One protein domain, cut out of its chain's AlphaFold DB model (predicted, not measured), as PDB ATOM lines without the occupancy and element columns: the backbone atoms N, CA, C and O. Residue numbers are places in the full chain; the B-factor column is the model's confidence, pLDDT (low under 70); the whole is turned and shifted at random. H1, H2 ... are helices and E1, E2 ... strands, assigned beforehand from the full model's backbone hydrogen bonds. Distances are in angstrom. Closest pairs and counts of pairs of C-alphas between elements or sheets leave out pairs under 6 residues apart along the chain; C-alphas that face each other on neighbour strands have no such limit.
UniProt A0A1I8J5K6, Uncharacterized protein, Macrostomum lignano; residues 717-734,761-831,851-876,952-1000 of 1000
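This is residues 717 to 734, 761 to 831, 851 to 876 and 952 to 1000 of the 1000 residues of an uncharacterized protein of Macrostomum lignano (UniProt A0A1I8J5K6). Two strongly twisted sheets, E2 to E5 and E6 to E8, face each other in a small sandwich, with E1 beside its edge strand E2. The small hairpin E9 and E10 sits beyond one end of the sandwich, and past it residues 987 to 1000, with H1, stick out; residues 726 to 731 stick out elsewhere. The printed part has 164 residues, with ten named strands and then one named helix, and the class is mostly strand, though under half of the residues are in named elements. The sheets, in orders E2 E3 E4 E5, E6 E7 E8 and E9 E10, are antiparallel. The whole is loose, with a radius of gyration of the C-alphas of 19.8 A and spans of 63 by 51 by 31 A.

E1, residues 717 to 723, begins at C-alpha 717 (60.486, 111.213, 77.498). E2 is residues 764 to 770, 17.7 A long, E3 775 to 780, E4 787 to 792 and E5 799 to 803. E6, residues 808 to 817, is 26.3 A long and bends by 53 degrees at residue 811; E7, residues 820 to 828, is 25.2 A long. E8 is residues 853 to 857, E9 960 to 964 and E10 968 to 972. H1, residues 989 to 999, ends at C-alpha 999 (79.106, 79.568, 84.358).

E2, E3, E4 and E5 form a meander, each strand the antiparallel neighbour of the one before: N 768 and O 777 are 2.8 A apart, N 778 and O 789 3.0 A, N 790 and O 799 2.9 A. In the other sheet, N 813 and O 824 of the hairpin E6 and E7 are 2.8 A apart, and N 825 and O 854 of E7 and E8 2.8 A. The closest C-alphas of E2 and E6, Gly 766 and Asp 811, are 3.9 A apart. E1 pairs with no named strand; its closest C-alpha to E2 is Thr 720, 5.8 A from Pro 764. In the hairpin E9 and E10, N 962 and O 970 are 2.9 A apart. The closest C-alphas of E4 and E9, Ser 792 and Ala 964, are 6.7 A apart. H1 is apart from E9, and every O i to N i+4 pair in it is within hydrogen-bond range.

The C-alphas farthest apart, Ala 875 and Ala 990, are 64.2 A apart. Residues 735 to 760, 832 to 850 and 877 to 951 are not printed, with C-alpha gaps of 11.0 A, 16.0 A and 44.1 A. The link E10 to H1 is long. Mean pLDDT of the printed part is 71.6; 67 residues are under 70, among them 857 to 876 and 985 to 1000.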
ATOM      1  N   VAL A 717      60.365 109.779  77.223       90.69
ATOM      2  CA  VAL A 717      60.486 111.213  77.498       90.69
ATOM      3  C   VAL A 717      61.147 111.399  78.854       90.69
ATOM      4  O   VAL A 717      60.583 111.041  79.889       90.69
ATOM      5  N   TYR A 718      62.343 111.966  78.844       93.88
ATOM      6  CA  TYR A 718      63.074 112.369  80.035       93.88
ATOM      7  C   TYR A 718      62.669 113.781  80.430       93.88
ATOM      8  O   TYR A 718      62.439 114.637  79.574       93.88
ATOM      9  N   TYR A 719      62.569 114.030  81.731       92.12
ATOM     10  CA  TYR A 719      62.123 115.317  82.242       92.12
ATOM     11  C   TYR A 719      62.919 115.750  83.469       92.12
ATOM     12  O   TYR A 719      63.389 114.930  84.263       92.12
ATOM     13  N   THR A 720      62.998 117.064  83.646       92.38
ATOM     14  CA  THR A 720      63.420 117.702  84.892       92.38
ATOM     15  C   THR A 720      62.243 118.452  85.486       92.38
ATOM     16  O   THR A 720      61.443 119.071  84.774       92.38
ATOM     17  N   ALA A 721      62.108 118.395  86.802       87.56
ATOM     18  CA  ALA A 721      61.003 119.053  87.461       87.56
ATOM     19  C   ALA A 721      61.331 119.533  88.868       87.56
ATOM     20  O   ALA A 721      62.271 119.071  89.511       87.56
ATOM     21  N   GLN A 722      60.492 120.442  89.355       81.19
ATOM     22  CA  GLN A 722      60.388 120.774  90.767       81.19
ATOM     23  C   GLN A 722      59.229 119.987  91.383       81.19
ATOM     24  O   GLN A 722      58.095 120.017  90.897       81.19
ATOM     25  N   TYR A 723      59.549 119.289  92.463       74.81
ATOM     26  CA  TYR A 723      58.675 118.417  93.226       74.81
ATOM     27  C   TYR A 723      58.501 118.960  94.647       74.81
ATOM     28  O   TYR A 723      59.459 119.440  95.264       74.81
ATOM     29  N   VAL A 724      57.284 118.850  95.181       69.00
ATOM     30  CA  VAL A 724      56.972 119.138  96.586       69.00
ATOM     31  C   VAL A 724      56.562 117.830  97.256       69.00
ATOM     32  O   VAL A 724      55.606 117.177  96.834       69.00
ATOM     33  N   SER A 725      57.295 117.427  98.297       64.50
ATOM     34  CA  SER A 725      56.963 116.218  99.062       64.50
ATOM     35  C   SER A 725      55.658 116.405  99.830       64.50
ATOM     36  O   SER A 725      55.454 117.456 100.435       64.50
ATOM     37  N   LYS A 726      54.804 115.373  99.875       61.00
ATOM     38  CA  LYS A 726      53.562 115.387 100.674       61.00
ATOM     39  C   LYS A 726      53.835 115.659 102.161       61.00
ATOM     40  O   LYS A 726      53.084 116.404 102.781       61.00
ATOM     41  N   ASP A 727      54.945 115.143 102.691       58.34
ATOM     42  CA  ASP A 727      55.335 115.310 104.100       58.34
ATOM     43  C   ASP A 727      55.924 116.700 104.400       58.34
ATOM     44  O   ASP A 727      55.890 117.172 105.536       58.34
ATOM     45  N   GLU A 728      56.448 117.387 103.380       53.94
ATOM     46  CA  GLU A 728      57.071 118.713 103.507       53.94
ATOM     47  C   GLU A 728      56.239 119.843 102.883       53.94
ATOM     48  O   GLU A 728      56.644 121.010 102.911       53.94
ATOM     49  N   ALA A 729      55.044 119.523 102.376       49.81
ATOM     50  CA  ALA A 729      54.093 120.474 101.809       49.81
ATOM     51  C   ALA A 729      53.714 121.581 102.810       49.81
ATOM     52  O   ALA A 729      53.482 122.723 102.424       49.81
ATOM     53  N   THR A 730      53.750 121.278 104.112       46.94
ATOM     54  CA  THR A 730      53.524 122.232 105.211       46.94
ATOM     55  C   THR A 730      54.655 123.252 105.399       46.94
ATOM     56  O   THR A 730      54.444 124.272 106.051       46.94
ATOM     57  N   ARG A 731      55.847 123.018 104.828       51.12
ATOM     58  CA  ARG A 731      57.025 123.906 104.920       51.12
ATOM     59  C   ARG A 731      57.376 124.606 103.604       51.12
ATOM     60  O   ARG A 731      58.289 125.429 103.590       51.12
ATOM     61  N   GLY A 732      56.684 124.288 102.507       53.97
ATOM     62  CA  GLY A 732      56.915 124.902 101.194       53.97
ATOM     63  C   GLY A 732      58.277 124.580 100.563       53.97
ATOM     64  O   GLY A 732      58.724 125.310  99.676       53.97
ATOM     65  N   ALA A 733      58.955 123.518 101.012       60.66
ATOM     66  CA  ALA A 733      60.231 123.091 100.447       60.66
ATOM     67  C   ALA A 733      60.032 122.476  99.049       60.66
ATOM     68  O   ALA A 733      59.177 121.612  98.852       60.66
ATOM     69  N   ARG A 734      60.828 122.935  98.076       71.88
ATOM     70  CA  ARG A 734      60.827 122.451  96.687       71.88
ATOM     71  C   ARG A 734      62.137 121.737  96.397       71.88
ATOM     72  O   ARG A 734      63.203 122.280  96.685       71.88
ATOM     73  N   VAL A 761      70.605 116.694  93.425       85.94
ATOM     74  CA  VAL A 761      69.700 117.430  92.528       85.94
ATOM     75  C   VAL A 761      69.067 118.586  93.287       85.94
ATOM     76  O   VAL A 761      68.257 118.381  94.197       85.94
ATOM     77  N   VAL A 762      69.424 119.815  92.919       84.62
ATOM     78  CA  VAL A 762      68.957 121.010  93.632       84.62
ATOM     79  C   VAL A 762      67.969 121.784  92.771       84.62
ATOM     80  O   VAL A 762      66.811 121.935  93.167       84.62
ATOM     81  N   ARG A 763      68.393 122.257  91.591       87.75
ATOM     82  CA  ARG A 763      67.560 123.029  90.654       87.75
ATOM     83  C   ARG A 763      67.809 122.597  89.201       87.75
ATOM     84  O   ARG A 763      68.417 123.347  88.435       87.75
ATOM     85  N   PRO A 764      67.344 121.401  88.804       91.69
ATOM     86  CA  PRO A 764      67.536 120.905  87.450       91.69
ATOM     87  C   PRO A 764      66.669 121.699  86.459       91.69
ATOM     88  O   PRO A 764      65.515 122.001  86.761       91.69
ATOM     89  N   ARG A 765      67.217 122.035  85.285       89.69
ATOM     90  CA  ARG A 765      66.510 122.725  84.192       89.69
ATOM     91  C   ARG A 765      66.680 121.980  82.867       89.69
ATOM     92  O   ARG A 765      66.076 120.926  82.720       89.69
ATOM     93  N   GLY A 766      67.456 122.484  81.910       92.62
ATOM     94  CA  GLY A 766      67.597 121.827  80.612       92.62
ATOM     95  C   GLY A 766      68.137 120.413  80.714       92.62
ATOM     96  O   GLY A 766      68.966 120.137  81.583       92.62
ATOM     97  N   ILE A 767      67.672 119.537  79.832       95.75
ATOM     98  CA  ILE A 767      68.078 118.134  79.763       95.75
ATOM     99  C   ILE A 767      68.235 117.724  78.301       95.75
ATOM    100  O   ILE A 767      67.454 118.136  77.454       95.75
ATOM    101  N   ALA A 768      69.231 116.890  78.026       93.62
ATOM    102  CA  ALA A 768      69.476 116.268  76.736       93.62
ATOM    103  C   ALA A 768      69.778 114.780  76.916       93.62
ATOM    104  O   ALA A 768      70.357 114.364  77.924       93.62
ATOM    105  N   VAL A 769      69.425 113.987  75.908       90.62
ATOM    106  CA  VAL A 769      69.674 112.542  75.865       90.62
ATOM    107  C   VAL A 769      70.683 112.205  74.769       90.62
ATOM    108  O   VAL A 769      70.726 112.844  73.717       90.62
ATOM    109  N   ASP A 770      71.491 111.182  75.014       85.62
ATOM    110  CA  ASP A 770      72.299 110.500  74.009       85.62
ATOM    111  C   ASP A 770      71.981 108.999  74.079       85.62
ATOM    112  O   ASP A 770      72.597 108.277  74.875       85.62
ATOM    113  N   PRO A 771      71.004 108.531  73.277       79.31
ATOM    114  CA  PRO A 771      70.600 107.126  73.250       79.31
ATOM    115  C   PRO A 771      71.734 106.182  72.830       79.31
ATOM    116  O   PRO A 771      71.795 105.047  73.292       79.31
ATOM    117  N   PHE A 772      72.681 106.649  72.008       75.50
ATOM    118  CA  PHE A 772      73.796 105.824  71.533       75.50
ATOM    119  C   PHE A 772      74.812 105.533  72.639       75.50
ATOM    120  O   PHE A 772      75.363 104.435  72.712       75.50
ATOM    121  N   LEU A 773      75.054 106.512  73.515       76.81
ATOM    122  CA  LEU A 773      75.950 106.361  74.663       76.81
ATOM    123  C   LEU A 773      75.224 105.912  75.942       76.81
ATOM    124  O   LEU A 773      75.874 105.650  76.960       76.81
ATOM    125  N   GLY A 774      73.890 105.852  75.920       80.25
ATOM    126  CA  GLY A 774      73.075 105.593  77.102       80.25
ATOM    127  C   GLY A 774      73.251 106.672  78.174       80.25
ATOM    128  O   GLY A 774      73.336 106.351  79.365       80.25
ATOM    129  N   LYS A 775      73.376 107.945  77.773       85.19
ATOM    130  CA  LYS A 775      73.663 109.078  78.673       85.19
ATOM    131  C   LYS A 775      72.558 110.123  78.679       85.19
ATOM    132  O   LYS A 775      71.919 110.384  77.666       85.19
ATOM    133  N   ILE A 776      72.394 110.765  79.829       91.88
ATOM    134  CA  ILE A 776      71.637 112.004  79.986       91.88
ATOM    135  C   ILE A 776      72.559 113.105  80.493       91.88
ATOM    136  O   ILE A 776      73.449 112.869  81.313       91.88
ATOM    137  N   TYR A 777      72.320 114.315  80.010       92.69
ATOM    138  CA  TYR A 777      73.033 115.525  80.392       92.69
ATOM    139  C   TYR A 777      72.018 116.550  80.846       92.69
ATOM    140  O   TYR A 777      70.990 116.699  80.194       92.69
ATOM    141  N   TYR A 778      72.282 117.265  81.932       94.12
ATOM    142  CA  TYR A 778      71.338 118.273  82.395       94.12
ATOM    143  C   TYR A 778      72.020 119.433  83.118       94.12
ATOM    144  O   TYR A 778      73.093 119.279  83.704       94.12
ATOM    145  N   ALA A 779      71.390 120.605  83.075       92.00
ATOM    146  CA  ALA A 779      71.824 121.793  83.800       92.00
ATOM    147  C   ALA A 779      71.223 121.810  85.209       92.00
ATOM    148  O   ALA A 779      70.014 121.641  85.364       92.00
ATOM    149  N   ASP A 780      72.046 122.071  86.224       90.31
ATOM    150  CA  ASP A 780      71.605 122.402  87.580       90.31
ATOM    151  C   ASP A 780      72.087 123.815  87.923       90.31
ATOM    152  O   ASP A 780      73.287 124.086  88.033       90.31
ATOM    153  N   TRP A 781      71.135 124.736  88.058       86.75
ATOM    154  CA  TRP A 781      71.414 126.151  88.296       86.75
ATOM    155  C   TRP A 781      71.464 126.503  89.786       86.75
ATOM    156  O   TRP A 781      71.170 127.636  90.172       86.75
ATOM    157  N   ASP A 782      71.832 125.551  90.648       84.44
ATOM    158  CA  ASP A 782      72.155 125.834  92.045       84.44
ATOM    159  C   ASP A 782      73.111 127.030  92.144       84.44
ATOM    160  O   ASP A 782      74.252 126.980  91.699       84.44
ATOM    161  N   ARG A 783      72.658 128.125  92.763       79.44
ATOM    162  CA  ARG A 783      73.452 129.354  92.894       79.44
ATOM    163  C   ARG A 783      74.733 129.153  93.707       79.44
ATOM    164  O   ARG A 783      75.603 130.017  93.656       79.44
ATOM    165  N   THR A 784      74.827 128.076  94.489       78.50
ATOM    166  CA  THR A 784      76.010 127.771  95.299       78.50
ATOM    167  C   THR A 784      77.074 126.971  94.540       78.50
ATOM    168  O   THR A 784      78.260 127.164  94.799       78.50
ATOM    169  N   ASP A 785      76.669 126.137  93.580       80.06
ATOM    170  CA  ASP A 785      77.544 125.343  92.703       80.06
ATOM    171  C   ASP A 785      76.860 125.132  91.336       80.06
ATOM    172  O   ASP A 785      76.390 124.024  91.059       80.06
ATOM    173  N   PRO A 786      76.761 126.171  90.477       84.19
ATOM    174  CA  PRO A 786      76.083 126.036  89.195       84.19
ATOM    175  C   PRO A 786      76.894 125.126  88.274       84.19
ATOM    176  O   PRO A 786      78.117 125.264  88.136       84.19
ATOM    177  N   ARG A 787      76.219 124.145  87.674       85.19
ATOM    178  CA  ARG A 787      76.896 122.996  87.073       85.19
ATOM    179  C   ARG A 787      76.091 122.330  85.972       85.19
ATOM    180  O   ARG A 787      74.866 122.377  85.949       85.19
ATOM    181  N   VAL A 788      76.806 121.651  85.086       88.19
ATOM    182  CA  VAL A 788      76.225 120.675  84.163       88.19
ATOM    183  C   VAL A 788      76.588 119.291  84.670       88.19
ATOM    184  O   VAL A 788      77.738 119.021  85.033       88.19
ATOM    185  N   MET A 789      75.591 118.423  84.712       89.44
ATOM    186  CA  MET A 789      75.679 117.067  85.227       89.44
ATOM    187  C   MET A 789      75.557 116.063  84.084       89.44
ATOM    188  O   MET A 789      74.970 116.348  83.037       89.44
ATOM    189  N   MET A 790      76.101 114.874  84.309       88.75
ATOM    190  CA  MET A 790      75.944 113.712  83.446       88.75
ATOM    191  C   MET A 790      75.453 112.546  84.295       88.75
ATOM    192  O   MET A 790      75.943 112.330  85.400       88.75
ATOM    193  N   ALA A 791      74.527 111.760  83.767       89.25
ATOM    194  CA  ALA A 791      74.181 110.459  84.315       89.25
ATOM    195  C   ALA A 791      73.964 109.461  83.175       89.25
ATOM    196  O   ALA A 791      73.936 109.813  81.996       89.25
ATOM    197  N   SER A 792      73.832 108.192  83.522       87.12
ATOM    198  CA  SER A 792      73.378 107.171  82.579       87.12
ATOM    199  C   SER A 792      71.855 107.259  82.428       87.12
ATOM    200  O   SER A 792      71.171 107.771  83.313       87.12
ATOM    201  N   MET A 793      71.302 106.768  81.321       88.06
ATOM    202  CA  MET A 793      69.863 106.844  81.020       88.06
ATOM    203  C   MET A 793      68.965 106.062  81.986       88.06
ATOM    204  O   MET A 793      67.769 106.337  82.063       88.06
ATOM    205  N   ASN A 794      69.541 105.141  82.757       86.50
ATOM    206  CA  ASN A 794      68.908 104.462  83.889       86.50
ATOM    207  C   ASN A 794      69.070 105.195  85.239       86.50
ATOM    208  O   ASN A 794      68.609 104.708  86.266       86.50
ATOM    209  N   GLY A 795      69.734 106.352  85.259       87.50
ATOM    210  CA  GLY A 795      70.021 107.138  86.460       87.50
ATOM    211  C   GLY A 795      71.317 106.783  87.192       87.50
ATOM    212  O   GLY A 795      71.679 107.467  88.146       87.50
ATOM    213  N   ALA A 796      72.053 105.760  86.749       84.25
ATOM    214  CA  ALA A 796      73.316 105.367  87.372       84.25
ATOM    215  C   ALA A 796      74.478 106.310  87.011       84.25
ATOM    216  O   ALA A 796      74.471 106.970  85.968       84.25
ATOM    217  N   ASN A 797      75.541 106.294  87.825       81.00
ATOM    218  CA  ASN A 797      76.775 107.063  87.602       81.00
ATOM    219  C   ASN A 797      76.513 108.561  87.387       81.00
ATOM    220  O   ASN A 797      77.083 109.180  86.488       81.00
ATOM    221  N   HIS A 798      75.610 109.117  88.191       84.69
ATOM    222  CA  HIS A 798      75.307 110.536  88.194       84.69
ATOM    223  C   HIS A 798      76.492 111.324  88.782       84.69
ATOM    224  O   HIS A 798      76.834 111.176  89.955       84.69
ATOM    225  N   VAL A 799      77.141 112.137  87.947       84.62
ATOM    226  CA  VAL A 799      78.382 112.855  88.252       84.62
ATOM    227  C   VAL A 799      78.366 114.274  87.690       84.62
ATOM    228  O   VAL A 799      77.705 114.579  86.695       84.62
ATOM    229  N   LYS A 800      79.135 115.163  88.322       84.94
ATOM    230  CA  LYS A 800      79.342 116.526  87.827       84.94
ATOM    231  C   LYS A 800      80.272 116.500  86.619       84.94
ATOM    232  O   LYS A 800      81.395 116.016  86.719       84.94
ATOM    233  N   LEU A 801      79.803 117.049  85.499       79.44
ATOM    234  CA  LEU A 801      80.586 117.159  84.273       79.44
ATOM    235  C   LEU A 801      81.415 118.446  84.263       79.44
ATOM    236  O   LEU A 801      82.614 118.409  84.008       79.44
ATOM    237  N   VAL A 802      80.787 119.588  84.557       77.31
ATOM    238  CA  VAL A 802      81.475 120.883  84.625       77.31
ATOM    239  C   VAL A 802      80.830 121.792  85.670       77.31
ATOM    240  O   VAL A 802      79.611 121.804  85.825       77.31
ATOM    241  N   SER A 803      81.653 122.560  86.388       80.06
ATOM    242  CA  SER A 803      81.205 123.706  87.190       80.06
ATOM    243  C   SER A 803      81.373 124.964  86.349       80.06
ATOM    244  O   SER A 803      82.447 125.171  85.794       80.06
ATOM    245  N   THR A 804      80.347 125.800  86.235       68.88
ATOM    246  CA  THR A 804      80.400 126.989  85.364       68.88
ATOM    247  C   THR A 804      81.174 128.153  85.989       68.88
ATOM    248  O   THR A 804      81.465 129.137  85.314       68.88
ATOM    249  N   GLY A 805      81.515 128.073  87.282       63.03
ATOM    250  CA  GLY A 805      82.319 129.087  87.970       63.03
ATOM    251  C   GLY A 805      81.613 130.431  88.199       63.03
ATOM    252  O   GLY A 805      82.279 131.401  88.556       63.03
ATOM    253  N   GLY A 806      80.290 130.509  88.008       68.44
ATOM    254  CA  GLY A 806      79.500 131.714  88.286       68.44
ATOM    255  C   GLY A 806      78.207 131.827  87.468       68.44
ATOM    256  O   GLY A 806      77.137 131.864  88.079       68.44
ATOM    257  N   PRO A 807      78.275 131.878  86.121       71.62
ATOM    258  CA  PRO A 807      77.095 131.961  85.258       71.62
ATOM    259  C   PRO A 807      76.154 130.775  85.461       71.62
ATOM    260  O   PRO A 807      76.602 129.642  85.643       71.62
ATOM    261  N   LEU A 808      74.845 131.010  85.425       82.94
ATOM    262  CA  LEU A 808      73.865 129.954  85.663       82.94
ATOM    263  C   LEU A 808      73.607 129.177  84.366       82.94
ATOM    264  O   LEU A 808      73.217 129.795  83.374       82.94
ATOM    265  N   PRO A 809      73.801 127.846  84.342       85.75
ATOM    266  CA  PRO A 809      73.463 127.054  83.173       85.75
ATOM    267  C   PRO A 809      71.939 126.962  83.041       85.75
ATOM    268  O   PRO A 809      71.256 126.577  83.992       85.75
ATOM    269  N   ASN A 810      71.399 127.324  81.879       86.81
ATOM    270  CA  ASN A 810      69.952 127.301  81.654       86.81
ATOM    271  C   ASN A 810      69.520 126.031  80.924       86.81
ATOM    272  O   ASN A 810      68.701 125.273  81.449       86.81
ATOM    273  N   ASP A 811      70.082 125.786  79.745       90.94
ATOM    274  CA  ASP A 811      69.721 124.645  78.913       90.94
ATOM    275  C   ASP A 811      70.942 123.856  78.440       90.94
ATOM    276  O   ASP A 811      72.063 124.370  78.464       90.94
ATOM    277  N   VAL A 812      70.728 122.606  78.033       91.31
ATOM    278  CA  VAL A 812      71.764 121.678  77.566       91.31
ATOM    279  C   VAL A 812      71.243 120.928  76.351       91.31
ATOM    280  O   VAL A 812      70.146 120.392  76.387       91.31
ATOM    281  N   ILE A 813      72.051 120.844  75.295       89.38
ATOM    282  CA  ILE A 813      71.729 120.125  74.060       89.38
ATOM    283  C   ILE A 813      72.901 119.246  73.616       89.38
ATOM    284  O   ILE A 813      74.075 119.556  73.848       89.38
ATOM    285  N   ARG A 814      72.581 118.142  72.939       84.31
ATOM    286  CA  ARG A 814      73.554 117.221  72.345       84.31
ATOM    287  C   ARG A 814      73.720 117.535  70.856       84.31
ATOM    288  O   ARG A 814      72.744 117.558  70.113       84.31
ATOM    289  N   ARG A 815      74.959 117.764  70.407       79.12
ATOM    290  CA  ARG A 815      75.273 118.077  69.002       79.12
ATOM    291  C   ARG A 815      75.656 116.822  68.214       79.12
ATOM    292  O   ARG A 815      76.785 116.348  68.319       79.12
ATOM    293  N   PHE A 816      74.761 116.306  67.384       68.56
ATOM    294  CA  PHE A 816      75.055 115.158  66.521       68.56
ATOM    295  C   PHE A 816      75.794 115.607  65.251       68.56
ATOM    296  O   PHE A 816      75.179 116.128  64.328       68.56
ATOM    297  N   ASP A 817      77.117 115.440  65.218       61.38
ATOM    298  CA  ASP A 817      77.944 115.644  64.024       61.38
ATOM    299  C   ASP A 817      78.800 114.391  63.792       61.38
ATOM    300  O   ASP A 817      79.362 113.841  64.739       61.38
ATOM    301  N   SER A 818      78.917 113.971  62.529       49.06
ATOM    302  CA  SER A 818      79.667 112.810  62.012       49.06
ATOM    303  C   SER A 818      81.080 112.601  62.580       49.06
ATOM    304  O   SER A 818      81.633 111.511  62.463       49.06
ATOM    305  N   ARG A 819      81.685 113.629  63.190       48.16
ATOM    306  CA  ARG A 819      83.048 113.590  63.738       48.16
ATOM    307  C   ARG A 819      83.169 113.947  65.225       48.16
ATOM    308  O   ARG A 819      84.246 113.741  65.778       48.16
ATOM    309  N   ASN A 820      82.122 114.467  65.882       52.09
ATOM    310  CA  ASN A 820      82.254 115.111  67.197       52.09
ATOM    311  C   ASN A 820      81.146 114.731  68.201       52.09
ATOM    312  O   ASN A 820      79.963 115.008  68.005       52.09
ATOM    313  N   GLU A 821      81.556 114.156  69.335       64.44
ATOM    314  CA  GLU A 821      80.719 113.938  70.523       64.44
ATOM    315  C   GLU A 821      80.713 115.202  71.389       64.44
ATOM    316  O   GLU A 821      81.522 115.349  72.307       64.44
ATOM    317  N   GLU A 822      79.832 116.147  71.068       76.50
ATOM    318  CA  GLU A 822      79.759 117.432  71.768       76.50
ATOM    319  C   GLU A 822      78.453 117.611  72.542       76.50
ATOM    320  O   GLU A 822      77.361 117.319  72.038       76.50
ATOM    321  N   VAL A 823      78.583 118.140  73.759       82.88
ATOM    322  CA  VAL A 823      77.478 118.608  74.606       82.88
ATOM    323  C   VAL A 823      77.622 120.109  74.779       82.88
ATOM    324  O   VAL A 823      78.677 120.584  75.199       82.88
ATOM    325  N   CYS A 824      76.570 120.854  74.456       83.62
ATOM    326  CA  CYS A 824      76.560 122.308  74.518       83.62
ATOM    327  C   CYS A 824      75.553 122.789  75.557       83.62
ATOM    328  O   CYS A 824      74.459 122.244  75.650       83.62
ATOM    329  N   TYR A 825      75.900 123.819  76.320       86.06
ATOM    330  CA  TYR A 825      75.024 124.409  77.327       86.06
ATOM    331  C   TYR A 825      74.983 125.930  77.211       86.06
ATOM    332  O   TYR A 825      75.960 126.561  76.799       86.06
ATOM    333  N   SER A 826      73.843 126.518  77.569       83.81
ATOM    334  CA  SER A 826      73.658 127.969  77.602       83.81
ATOM    335  C   SER A 826      73.982 128.539  78.973       83.81
ATOM    336  O   SER A 826      73.761 127.891  79.996       83.81
ATOM    337  N   MET A 827      74.479 129.773  78.997       77.62
ATOM    338  CA  MET A 827      74.813 130.490  80.227       77.62
ATOM    339  C   MET A 827      73.956 131.749  80.359       77.62
ATOM    340  O   MET A 827      73.837 132.524  79.413       77.62
ATOM    341  N   ALA A 828      73.370 131.956  81.539       70.19
ATOM    342  CA  ALA A 828      72.646 133.170  81.894       70.19
ATOM    343  C   ALA A 828      73.325 133.918  83.049       70.19
ATOM    344  O   ALA A 828      73.680 133.336  84.079       70.19
ATOM    345  N   ASP A 829      73.454 135.234  82.883       59.84
ATOM    346  CA  ASP A 829      74.098 136.142  83.832       59.84
ATOM    347  C   ASP A 829      73.051 136.881  84.681       59.84
ATOM    348  O   ASP A 829      72.719 138.033  84.408       59.84
ATOM    349  N   LEU A 830      72.552 136.257  85.754       47.69
ATOM    350  CA  LEU A 830      71.812 136.988  86.793       47.69
ATOM    351  C   LEU A 830      72.593 137.031  88.114       47.69
ATOM    352  O   LEU A 830      72.612 136.028  88.846       47.69
ATOM    353  N   PRO A 831      73.166 138.195  88.490       38.84
ATOM    354  CA  PRO A 831      73.651 138.413  89.844       38.84
ATOM    355  C   PRO A 831      72.500 138.266  90.862       38.84
ATOM    356  O   PRO A 831      71.352 138.580  90.539       38.84
ATOM    357  N   VAL A 851      79.567 135.099  76.287       56.16
ATOM    358  CA  VAL A 851      79.465 133.786  75.635       56.16
ATOM    359  C   VAL A 851      78.073 133.229  75.923       56.16
ATOM    360  O   VAL A 851      77.790 132.868  77.058       56.16
ATOM    361  N   ALA A 852      77.204 133.162  74.914       62.81
ATOM    362  CA  ALA A 852      75.838 132.660  75.104       62.81
ATOM    363  C   ALA A 852      75.763 131.124  75.232       62.81
ATOM    364  O   ALA A 852      74.932 130.609  75.982       62.81
ATOM    365  N   VAL A 853      76.628 130.395  74.515       73.38
ATOM    366  CA  VAL A 853      76.643 128.924  74.447       73.38
ATOM    367  C   VAL A 853      78.078 128.411  74.547       73.38
ATOM    368  O   VAL A 853      78.982 128.946  73.908       73.38
ATOM    369  N   GLN A 854      78.302 127.360  75.331       77.19
ATOM    370  CA  GLN A 854      79.602 126.701  75.464       77.19
ATOM    371  C   GLN A 854      79.475 125.209  75.164       77.19
ATOM    372  O   GLN A 854      78.566 124.558  75.668       77.19
ATOM    373  N   CYS A 855      80.393 124.667  74.360       78.00
ATOM    374  CA  CYS A 855      80.402 123.260  73.969       78.00
ATOM    375  C   CYS A 855      81.620 122.522  74.540       78.00
ATOM    376  O   CYS A 855      82.746 123.031  74.538       78.00
ATOM    377  N   LEU A 856      81.377 121.304  75.018       75.31
ATOM    378  CA  LEU A 856      82.359 120.377  75.568       75.31
ATOM    379  C   LEU A 856      82.549 119.218  74.595       75.31
ATOM    380  O   LEU A 856      81.580 118.531  74.271       75.31
ATOM    381  N   TRP A 857      83.786 118.985  74.160       66.94
ATOM    382  CA  TRP A 857      84.131 117.855  73.302       66.94
ATOM    383  C   TRP A 857      84.511 116.632  74.142       66.94
ATOM    384  O   TRP A 857      85.360 116.745  75.028       66.94
ATOM    385  N   ARG A 858      83.899 115.474  73.848       64.69
ATOM    386  CA  ARG A 858      84.061 114.195  74.567       64.69
ATOM    387  C   ARG A 858      83.966 114.372  76.085       64.69
ATOM    388  O   ARG A 858      84.992 114.359  76.772       64.69
ATOM    389  N   PRO A 859      82.753 114.579  76.617       59.56
ATOM    390  CA  PRO A 859      82.565 114.854  78.032       59.56
ATOM    391  C   PRO A 859      83.007 113.648  78.879       59.56
ATOM    392  O   PRO A 859      82.363 112.604  78.861       59.56
ATOM    393  N   VAL A 860      84.108 113.789  79.625       58.72
ATOM    394  CA  VAL A 860      84.589 112.804  80.611       58.72
ATOM    395  C   VAL A 860      84.570 113.458  82.000       58.72
ATOM    396  O   VAL A 860      84.980 114.618  82.106       58.72
ATOM    397  N   PRO A 861      84.120 112.762  83.060       54.12
ATOM    398  CA  PRO A 861      84.200 113.273  84.431       54.12
ATOM    399  C   PRO A 861      85.660 113.565  84.842       54.12
ATOM    400  O   PRO A 861      86.560 112.818  84.468       54.12
ATOM    401  N   ASP A 862      85.900 114.639  85.605       46.25
ATOM    402  CA  ASP A 862      87.207 115.051  86.172       46.25
ATOM    403  C   ASP A 862      88.316 115.559  85.218       46.25
ATOM    404  O   ASP A 862      89.461 115.758  85.636       46.25
ATOM    405  N   ALA A 863      88.012 115.885  83.959       36.47
ATOM    406  CA  ALA A 863      88.980 116.580  83.105       36.47
ATOM    407  C   ALA A 863      89.125 118.062  83.509       36.47
ATOM    408  O   ALA A 863      88.144 118.802  83.599       36.47
ATOM    409  N   ALA A 864      90.365 118.514  83.728       40.53
ATOM    410  CA  ALA A 864      90.685 119.909  84.005       40.53
ATOM    411  C   ALA A 864      90.019 120.852  82.981       40.53
ATOM    412  O   ALA A 864      90.209 120.717  81.773       40.53
ATOM    413  N   TYR A 865      89.260 121.807  83.522       42.53
ATOM    414  CA  TYR A 865      88.309 122.776  82.949       42.53
ATOM    415  C   TYR A 865      88.657 123.494  81.618       42.53
ATOM    416  O   TYR A 865      87.837 124.269  81.137       42.53
ATOM    417  N   VAL A 866      89.830 123.308  80.998       40.03
ATOM    418  CA  VAL A 866      90.352 124.283  80.017       40.03
ATOM    419  C   VAL A 866      90.731 123.712  78.643       40.03
ATOM    420  O   VAL A 866      90.484 124.385  77.647       40.03
ATOM    421  N   GLU A 867      91.252 122.489  78.509       38.44
ATOM    422  CA  GLU A 867      91.912 122.095  77.241       38.44
ATOM    423  C   GLU A 867      91.006 121.461  76.166       38.44
ATOM    424  O   GLU A 867      91.452 121.261  75.039       38.44
ATOM    425  N   ARG A 868      89.730 121.161  76.460       45.00
ATOM    426  CA  ARG A 868      88.818 120.489  75.497       45.00
ATOM    427  C   ARG A 868      87.506 121.217  75.209       45.00
ATOM    428  O   ARG A 868      86.686 120.717  74.441       45.00
ATOM    429  N   SER A 869      87.284 122.391  75.800       44.75
ATOM    430  CA  SER A 869      86.125 123.212  75.440       44.75
ATOM    431  C   SER A 869      86.475 124.071  74.227       44.75
ATOM    432  O   SER A 869      87.442 124.832  74.261       44.75
ATOM    433  N   ARG A 870      85.708 123.950  73.141       53.66
ATOM    434  CA  ARG A 870      85.718 124.946  72.064       53.66
ATOM    435  C   ARG A 870      84.584 125.917  72.381       53.66
ATOM    436  O   ARG A 870      83.428 125.580  72.126       53.66
ATOM    437  N   PRO A 871      84.854 127.090  72.987       52.28
ATOM    438  CA  PRO A 871      83.799 128.062  73.203       52.28
ATOM    439  C   PRO A 871      83.323 128.536  71.831       52.28
ATOM    440  O   PRO A 871      84.053 129.228  71.119       52.28
ATOM    441  N   ILE A 872      82.100 128.170  71.454       52.12
ATOM    442  CA  ILE A 872      81.418 128.813  70.337       52.12
ATOM    443  C   ILE A 872      81.009 130.188  70.859       52.12
ATOM    444  O   ILE A 872      79.980 130.358  71.504       52.12
ATOM    445  N   ARG A 873      81.894 131.174  70.678       48.94
ATOM    446  CA  ARG A 873      81.691 132.530  71.194       48.94
ATOM    447  C   ARG A 873      80.666 133.254  70.336       48.94
ATOM    448  O   ARG A 873      81.010 134.052  69.472       48.94
ATOM    449  N   ILE A 874      79.397 132.991  70.606       51.72
ATOM    450  CA  ILE A 874      78.311 133.801  70.076       51.72
ATOM    451  C   ILE A 874      78.194 135.023  70.986       51.72
ATOM    452  O   ILE A 874      77.644 134.931  72.083       51.72
ATOM    453  N   ALA A 875      78.756 136.148  70.542       45.28
ATOM    454  CA  ALA A 875      78.610 137.426  71.223       45.28
ATOM    455  C   ALA A 875      77.146 137.869  71.147       45.28
ATOM    456  O   ALA A 875      76.663 138.243  70.076       45.28
ATOM    457  N   TRP A 876      76.429 137.819  72.268       53.62
ATOM    458  CA  TRP A 876      75.042 138.268  72.304       53.62
ATOM    459  C   TRP A 876      74.688 138.953  73.620       53.62
ATOM    460  O   TRP A 876      75.184 138.579  74.675       53.62
ATOM    461  N   ARG A 952      59.049  97.203  68.539       59.75
ATOM    462  CA  ARG A 952      58.130  97.626  69.596       59.75
ATOM    463  C   ARG A 952      58.689  98.792  70.429       59.75
ATOM    464  O   ARG A 952      57.900  99.467  71.087       59.75
ATOM    465  N   GLY A 953      59.998  99.059  70.387       62.09
ATOM    466  CA  GLY A 953      60.689 100.124  71.125       62.09
ATOM    467  C   GLY A 953      60.910  99.830  72.614       62.09
ATOM    468  O   GLY A 953      61.091 100.756  73.411       62.09
ATOM    469  N   TYR A 954      60.819  98.569  73.042       71.25
ATOM    470  CA  TYR A 954      61.024  98.184  74.448       71.25
ATOM    471  C   TYR A 954      61.577  96.769  74.662       71.25
ATOM    472  O   TYR A 954      61.676  96.339  75.812       71.25
ATOM    473  N   GLY A 955      61.962  96.054  73.601       74.62
ATOM    474  CA  GLY A 955      62.578  94.731  73.714       74.62
ATOM    475  C   GLY A 955      61.739  93.754  74.548       74.62
ATOM    476  O   GLY A 955      60.516  93.676  74.416       74.62
ATOM    477  N   ASP A 956      62.395  93.035  75.460       77.88
ATOM    478  CA  ASP A 956      61.759  92.098  76.400       77.88
ATOM    479  C   ASP A 956      61.201  92.764  77.675       77.88
ATOM    480  O   ASP A 956      60.774  92.075  78.613       77.88
ATOM    481  N   CYS A 957      61.194  94.098  77.744       82.69
ATOM    482  CA  CYS A 957      60.697  94.822  78.906       82.69
ATOM    483  C   CYS A 957      59.173  94.922  78.901       82.69
ATOM    484  O   CYS A 957      58.546  95.280  77.912       82.69
ATOM    485  N   LYS A 958      58.557  94.670  80.054       83.50
ATOM    486  CA  LYS A 958      57.106  94.773  80.232       83.50
ATOM    487  C   LYS A 958      56.621  96.225  80.347       83.50
ATOM    488  O   LYS A 958      55.492  96.513  79.963       83.50
ATOM    489  N   TYR A 959      57.452  97.120  80.888       85.81
ATOM    490  CA  TYR A 959      57.063  98.501  81.209       85.81
ATOM    491  C   TYR A 959      57.984  99.531  80.551       85.81
ATOM    492  O   TYR A 959      57.617 100.135  79.545       85.81
ATOM    493  N   ILE A 960      59.177  99.737  81.115       87.38
ATOM    494  CA  ILE A 960      60.127 100.761  80.677       87.38
ATOM    495  C   ILE A 960      61.452 100.074  80.347       87.38
ATOM    496  O   ILE A 960      61.971  99.315  81.166       87.38
ATOM    497  N   CYS A 961      61.983 100.353  79.158       86.69
ATOM    498  CA  CYS A 961      63.289  99.888  78.695       86.69
ATOM    499  C   CYS A 961      64.250 101.075  78.658       86.69
ATOM    500  O   CYS A 961      63.944 102.074  78.001       86.69
ATOM    501  N   LEU A 962      65.374 100.977  79.367       87.44
ATOM    502  CA  LEU A 962      66.391 102.026  79.456       87.44
ATOM    503  C   LEU A 962      67.744 101.492  78.982       87.44
ATOM    504  O   LEU A 962      68.085 100.334  79.229       87.44
ATOM    505  N   ALA A 963      68.532 102.355  78.339       77.88
ATOM    506  CA  ALA A 963      69.927 102.058  78.040       77.88
ATOM    507  C   ALA A 963      70.766 102.066  79.326       77.88
ATOM    508  O   ALA A 963      70.777 103.044  80.082       77.88
ATOM    509  N   ALA A 964      71.484 100.970  79.561       67.06
ATOM    510  CA  ALA A 964      72.435 100.819  80.651       67.06
ATOM    511  C   ALA A 964      73.865 101.180  80.192       67.06
ATOM    512  O   ALA A 964      74.162 101.144  78.992       67.06
ATOM    513  N   PRO A 965      74.788 101.497  81.123       60.38
ATOM    514  CA  PRO A 965      76.203 101.681  80.793       60.38
ATOM    515  C   PRO A 965      76.760 100.460  80.034       60.38
ATOM    516  O   PRO A 965      76.508  99.331  80.448       60.38
ATOM    517  N   ASN A 966      77.538 100.687  78.968       56.50
ATOM    518  CA  ASN A 966      78.129  99.661  78.082       56.50
ATOM    519  C   ASN A 966      77.152  98.966  77.106       56.50
ATOM    520  O   ASN A 966      77.298  97.774  76.855       56.50
ATOM    521  N   GLN A 967      76.179  99.695  76.543       57.84
ATOM    522  CA  GLN A 967      75.249  99.181  75.515       57.84
ATOM    523  C   GLN A 967      74.328  98.033  75.993       57.84
ATOM    524  O   GLN A 967      73.830  97.248  75.191       57.84
ATOM    525  N   GLY A 968      74.073  97.929  77.303       64.88
ATOM    526  CA  GLY A 968      73.113  96.971  77.865       64.88
ATOM    527  C   GLY A 968      71.672  97.501  77.896       64.88
ATOM    528  O   GLY A 968      71.441  98.707  77.821       64.88
ATOM    529  N   VAL A 969      70.699  96.600  78.071       76.25
ATOM    530  CA  VAL A 969      69.293  96.932  78.373       76.25
ATOM    531  C   VAL A 969      69.025  96.779  79.864       76.25
ATOM    532  O   VAL A 969      69.372  95.752  80.449       76.25
ATOM    533  N   GLU A 970      68.314  97.736  80.458       84.31
ATOM    534  CA  GLU A 970      67.697  97.577  81.772       84.31
ATOM    535  C   GLU A 970      66.176  97.766  81.696       84.31
ATOM    536  O   GLU A 970      65.678  98.830  81.320       84.31
ATOM    537  N   CYS A 971      65.428  96.731  82.088       86.75
ATOM    538  CA  CYS A 971      63.981  96.821  82.253       86.75
ATOM    539  C   CYS A 971      63.636  97.283  83.670       86.75
ATOM    540  O   CYS A 971      63.995  96.610  84.642       86.75
ATOM    541  N   VAL A 972      62.879  98.376  83.794       88.69
ATOM    542  CA  VAL A 972      62.521  98.963  85.094       88.69
ATOM    543  C   VAL A 972      61.014  99.008  85.330       88.69
ATOM    544  O   VAL A 972      60.211  99.196  84.413       88.69
ATOM    545  N   CYS A 973      60.639  98.829  86.597       89.38
ATOM    546  CA  CYS A 973      59.265  98.961  87.064       89.38
ATOM    547  C   CYS A 973      58.871 100.432  87.256       89.38
ATOM    548  O   CYS A 973      59.708 101.222  87.714       89.38
ATOM    549  N   PRO A 974      57.605 100.790  86.979       89.25
ATOM    550  CA  PRO A 974      57.087 102.122  87.256       89.25
ATOM    551  C   PRO A 974      56.971 102.384  88.766       89.25
ATOM    552  O   PRO A 974      56.893 101.458  89.573       89.25
ATOM    553  N   ASP A 975      56.929 103.656  89.164       85.38
ATOM    554  CA  ASP A 975      56.926 104.047  90.584       85.38
ATOM    555  C   ASP A 975      55.673 103.611  91.351       85.38
ATOM    556  O   ASP A 975      55.720 103.439  92.568       85.38
ATOM    557  N   ASN A 976      54.551 103.427  90.654       83.25
ATOM    558  CA  ASN A 976      53.299 102.957  91.246       83.25
ATOM    559  C   ASN A 976      53.263 101.436  91.478       83.25
ATOM    560  O   ASN A 976      52.399 100.968  92.216       83.25
ATOM    561  N   ASP A 977      54.190 100.678  90.888       85.44
ATOM    562  CA  ASP A 977      54.336  99.235  91.090       85.44
ATOM    563  C   ASP A 977      55.825  98.851  91.193       85.44
ATOM    564  O   ASP A 977      56.386  98.209  90.304       85.44
ATOM    565  N   PRO A 978      56.518  99.236  92.282       82.75
ATOM    566  CA  PRO A 978      57.958  99.023  92.411       82.75
ATOM    567  C   PRO A 978      58.352  97.544  92.568       82.75
ATOM    568  O   PRO A 978      59.530  97.218  92.452       82.75
ATOM    569  N   LYS A 979      57.395  96.647  92.852       84.62
ATOM    570  CA  LYS A 979      57.621  95.201  93.041       84.62
ATOM    571  C   LYS A 979      57.264  94.374  91.800       84.62
ATOM    572  O   LYS A 979      57.226  93.145  91.882       84.62
ATOM    573  N   CYS A 980      57.001  95.028  90.671       84.50
ATOM    574  CA  CYS A 980      56.619  94.364  89.434       84.50
ATOM    575  C   CYS A 980      57.702  93.391  88.924       84.50
ATOM    576  O   CYS A 980      58.882  93.484  89.272       84.50
ATOM    577  N   ASN A 981      57.321  92.467  88.037       84.62
ATOM    578  CA  ASN A 981      58.295  91.802  87.172       84.62
ATOM    579  C   ASN A 981      58.507  92.672  85.921       84.62
ATOM    580  O   ASN A 981      57.571  92.787  85.122       84.62
ATOM    581  N   PRO A 982      59.696  93.271  85.724       82.69
ATOM    582  CA  PRO A 982      59.907  94.204  84.627       82.69
ATOM    583  C   PRO A 982      60.145  93.518  83.273       82.69
ATOM    584  O   PRO A 982      60.199  94.213  82.266       82.69
ATOM    585  N   TYR A 983      60.251  92.184  83.226       83.06
ATOM    586  CA  TYR A 983      60.480  91.405  82.003       83.06
ATOM    587  C   TYR A 983      59.224  90.634  81.588       83.06
ATOM    588  O   TYR A 983      58.527  90.084  82.445       83.06
ATOM    589  N   ILE A 984      58.972  90.544  80.280       74.62
ATOM    590  CA  ILE A 984      57.853  89.777  79.708       74.62
ATOM    591  C   ILE A 984      58.051  88.276  79.970       74.62
ATOM    592  O   ILE A 984      57.140  87.613  80.462       74.62
ATOM    593  N   ASN A 985      59.267  87.768  79.741       65.50
ATOM    594  CA  ASN A 985      59.635  86.362  79.922       65.50
ATOM    595  C   ASN A 985      60.834  86.256  80.874       65.50
ATOM    596  O   ASN A 985      61.980  86.413  80.460       65.50
ATOM    597  N   ARG A 986      60.613  85.996  82.169       50.94
ATOM    598  CA  ARG A 986      61.724  85.626  83.065       50.94
ATOM    599  C   ARG A 986      61.951  84.115  82.962       50.94
ATOM    600  O   ARG A 986      60.991  83.372  83.170       50.94
ATOM    601  N   PRO A 987      63.186  83.630  82.744       47.25
ATOM    602  CA  PRO A 987      63.506  82.250  83.066       47.25
ATOM    603  C   PRO A 987      63.221  82.051  84.563       47.25
ATOM    604  O   PRO A 987      63.629  82.879  85.386       47.25
ATOM    605  N   THR A 988      62.498  80.987  84.912       52.09
ATOM    606  CA  THR A 988      62.249  80.559  86.301       52.09
ATOM    607  C   THR A 988      63.536  80.567  87.148       52.09
ATOM    608  O   THR A 988      64.647  80.457  86.618       52.09
ATOM    609  N   GLU A 989      63.429  80.669  88.479       50.06
ATOM    610  CA  GLU A 989      64.598  80.563  89.376       50.06
ATOM    611  C   GLU A 989      65.444  79.306  89.103       50.06
ATOM    612  O   GLU A 989      66.672  79.371  89.166       50.06
ATOM    613  N   ALA A 990      64.808  78.210  88.674       45.59
ATOM    614  CA  ALA A 990      65.475  76.980  88.250       45.59
ATOM    615  C   ALA A 990      66.428  77.192  87.056       45.59
ATOM    616  O   ALA A 990      67.562  76.716  87.065       45.59
ATOM    617  N   SER A 991      66.019  77.972  86.052       49.03
ATOM    618  CA  SER A 991      66.866  78.309  84.898       49.03
ATOM    619  C   SER A 991      68.001  79.284  85.231       49.03
ATOM    620  O   SER A 991      69.084  79.165  84.666       49.03
ATOM    621  N   ARG A 992      67.821  80.198  86.196       49.03
ATOM    622  CA  ARG A 992      68.933  81.031  86.698       49.03
ATOM    623  C   ARG A 992      69.960  80.208  87.465       49.03
ATOM    624  O   ARG A 992      71.153  80.436  87.296       49.03
ATOM    625  N   ALA A 993      69.508  79.247  88.270       46.28
ATOM    626  CA  ALA A 993      70.396  78.311  88.947       46.28
ATOM    627  C   ALA A 993      71.167  77.440  87.941       46.28
ATOM    628  O   ALA A 993      72.364  77.242  88.117       46.28
ATOM    629  N   ALA A 994      70.525  76.999  86.853       43.16
ATOM    630  CA  ALA A 994      71.169  76.224  85.791       43.16
ATOM    631  C   ALA A 994      72.244  77.020  85.029       43.16
ATOM    632  O   ALA A 994      73.344  76.514  84.842       43.16
ATOM    633  N   VAL A 995      71.977  78.280  84.661       46.38
ATOM    634  CA  VAL A 995      72.974  79.144  83.995       46.38
ATOM    635  C   VAL A 995      74.131  79.479  84.937       46.38
ATOM    636  O   VAL A 995      75.288  79.410  84.540       46.38
ATOM    637  N   LYS A 996      73.847  79.764  86.214       44.50
ATOM    638  CA  LYS A 996      74.889  80.021  87.217       44.50
ATOM    639  C   LYS A 996      75.755  78.784  87.479       44.50
ATOM    640  O   LYS A 996      76.934  78.932  87.750       44.50
ATOM    641  N   LYS A 997      75.186  77.581  87.349       43.97
ATOM    642  CA  LYS A 997      75.883  76.288  87.455       43.97
ATOM    643  C   LYS A 997      76.590  75.857  86.160       43.97
ATOM    644  O   LYS A 997      77.336  74.894  86.191       43.97
ATOM    645  N   ALA A 998      76.318  76.524  85.039       48.06
ATOM    646  CA  ALA A 998      77.038  76.347  83.777       48.06
ATOM    647  C   ALA A 998      78.153  77.396  83.590       48.06
ATOM    648  O   ALA A 998      79.049  77.196  82.777       48.06
ATOM    649  N   MET A 999      78.072  78.525  84.308       41.84
ATOM    650  CA  MET A 999      79.106  79.568  84.358       41.84
ATOM    651  C   MET A 999      80.165  79.337  85.447       41.84
ATOM    652  O   MET A 999      81.253  79.899  85.346       41.84
ATOM    653  N   ILE A1000      79.830  78.569  86.487       48.25
ATOM    654  CA  ILE A1000      80.775  77.981  87.453       48.25
ATOM    655  C   ILE A1000      81.211  76.638  86.884       48.25
ATOM    656  O   ILE A1000      82.424  76.347  86.947       48.25
TER     657      ILE A1000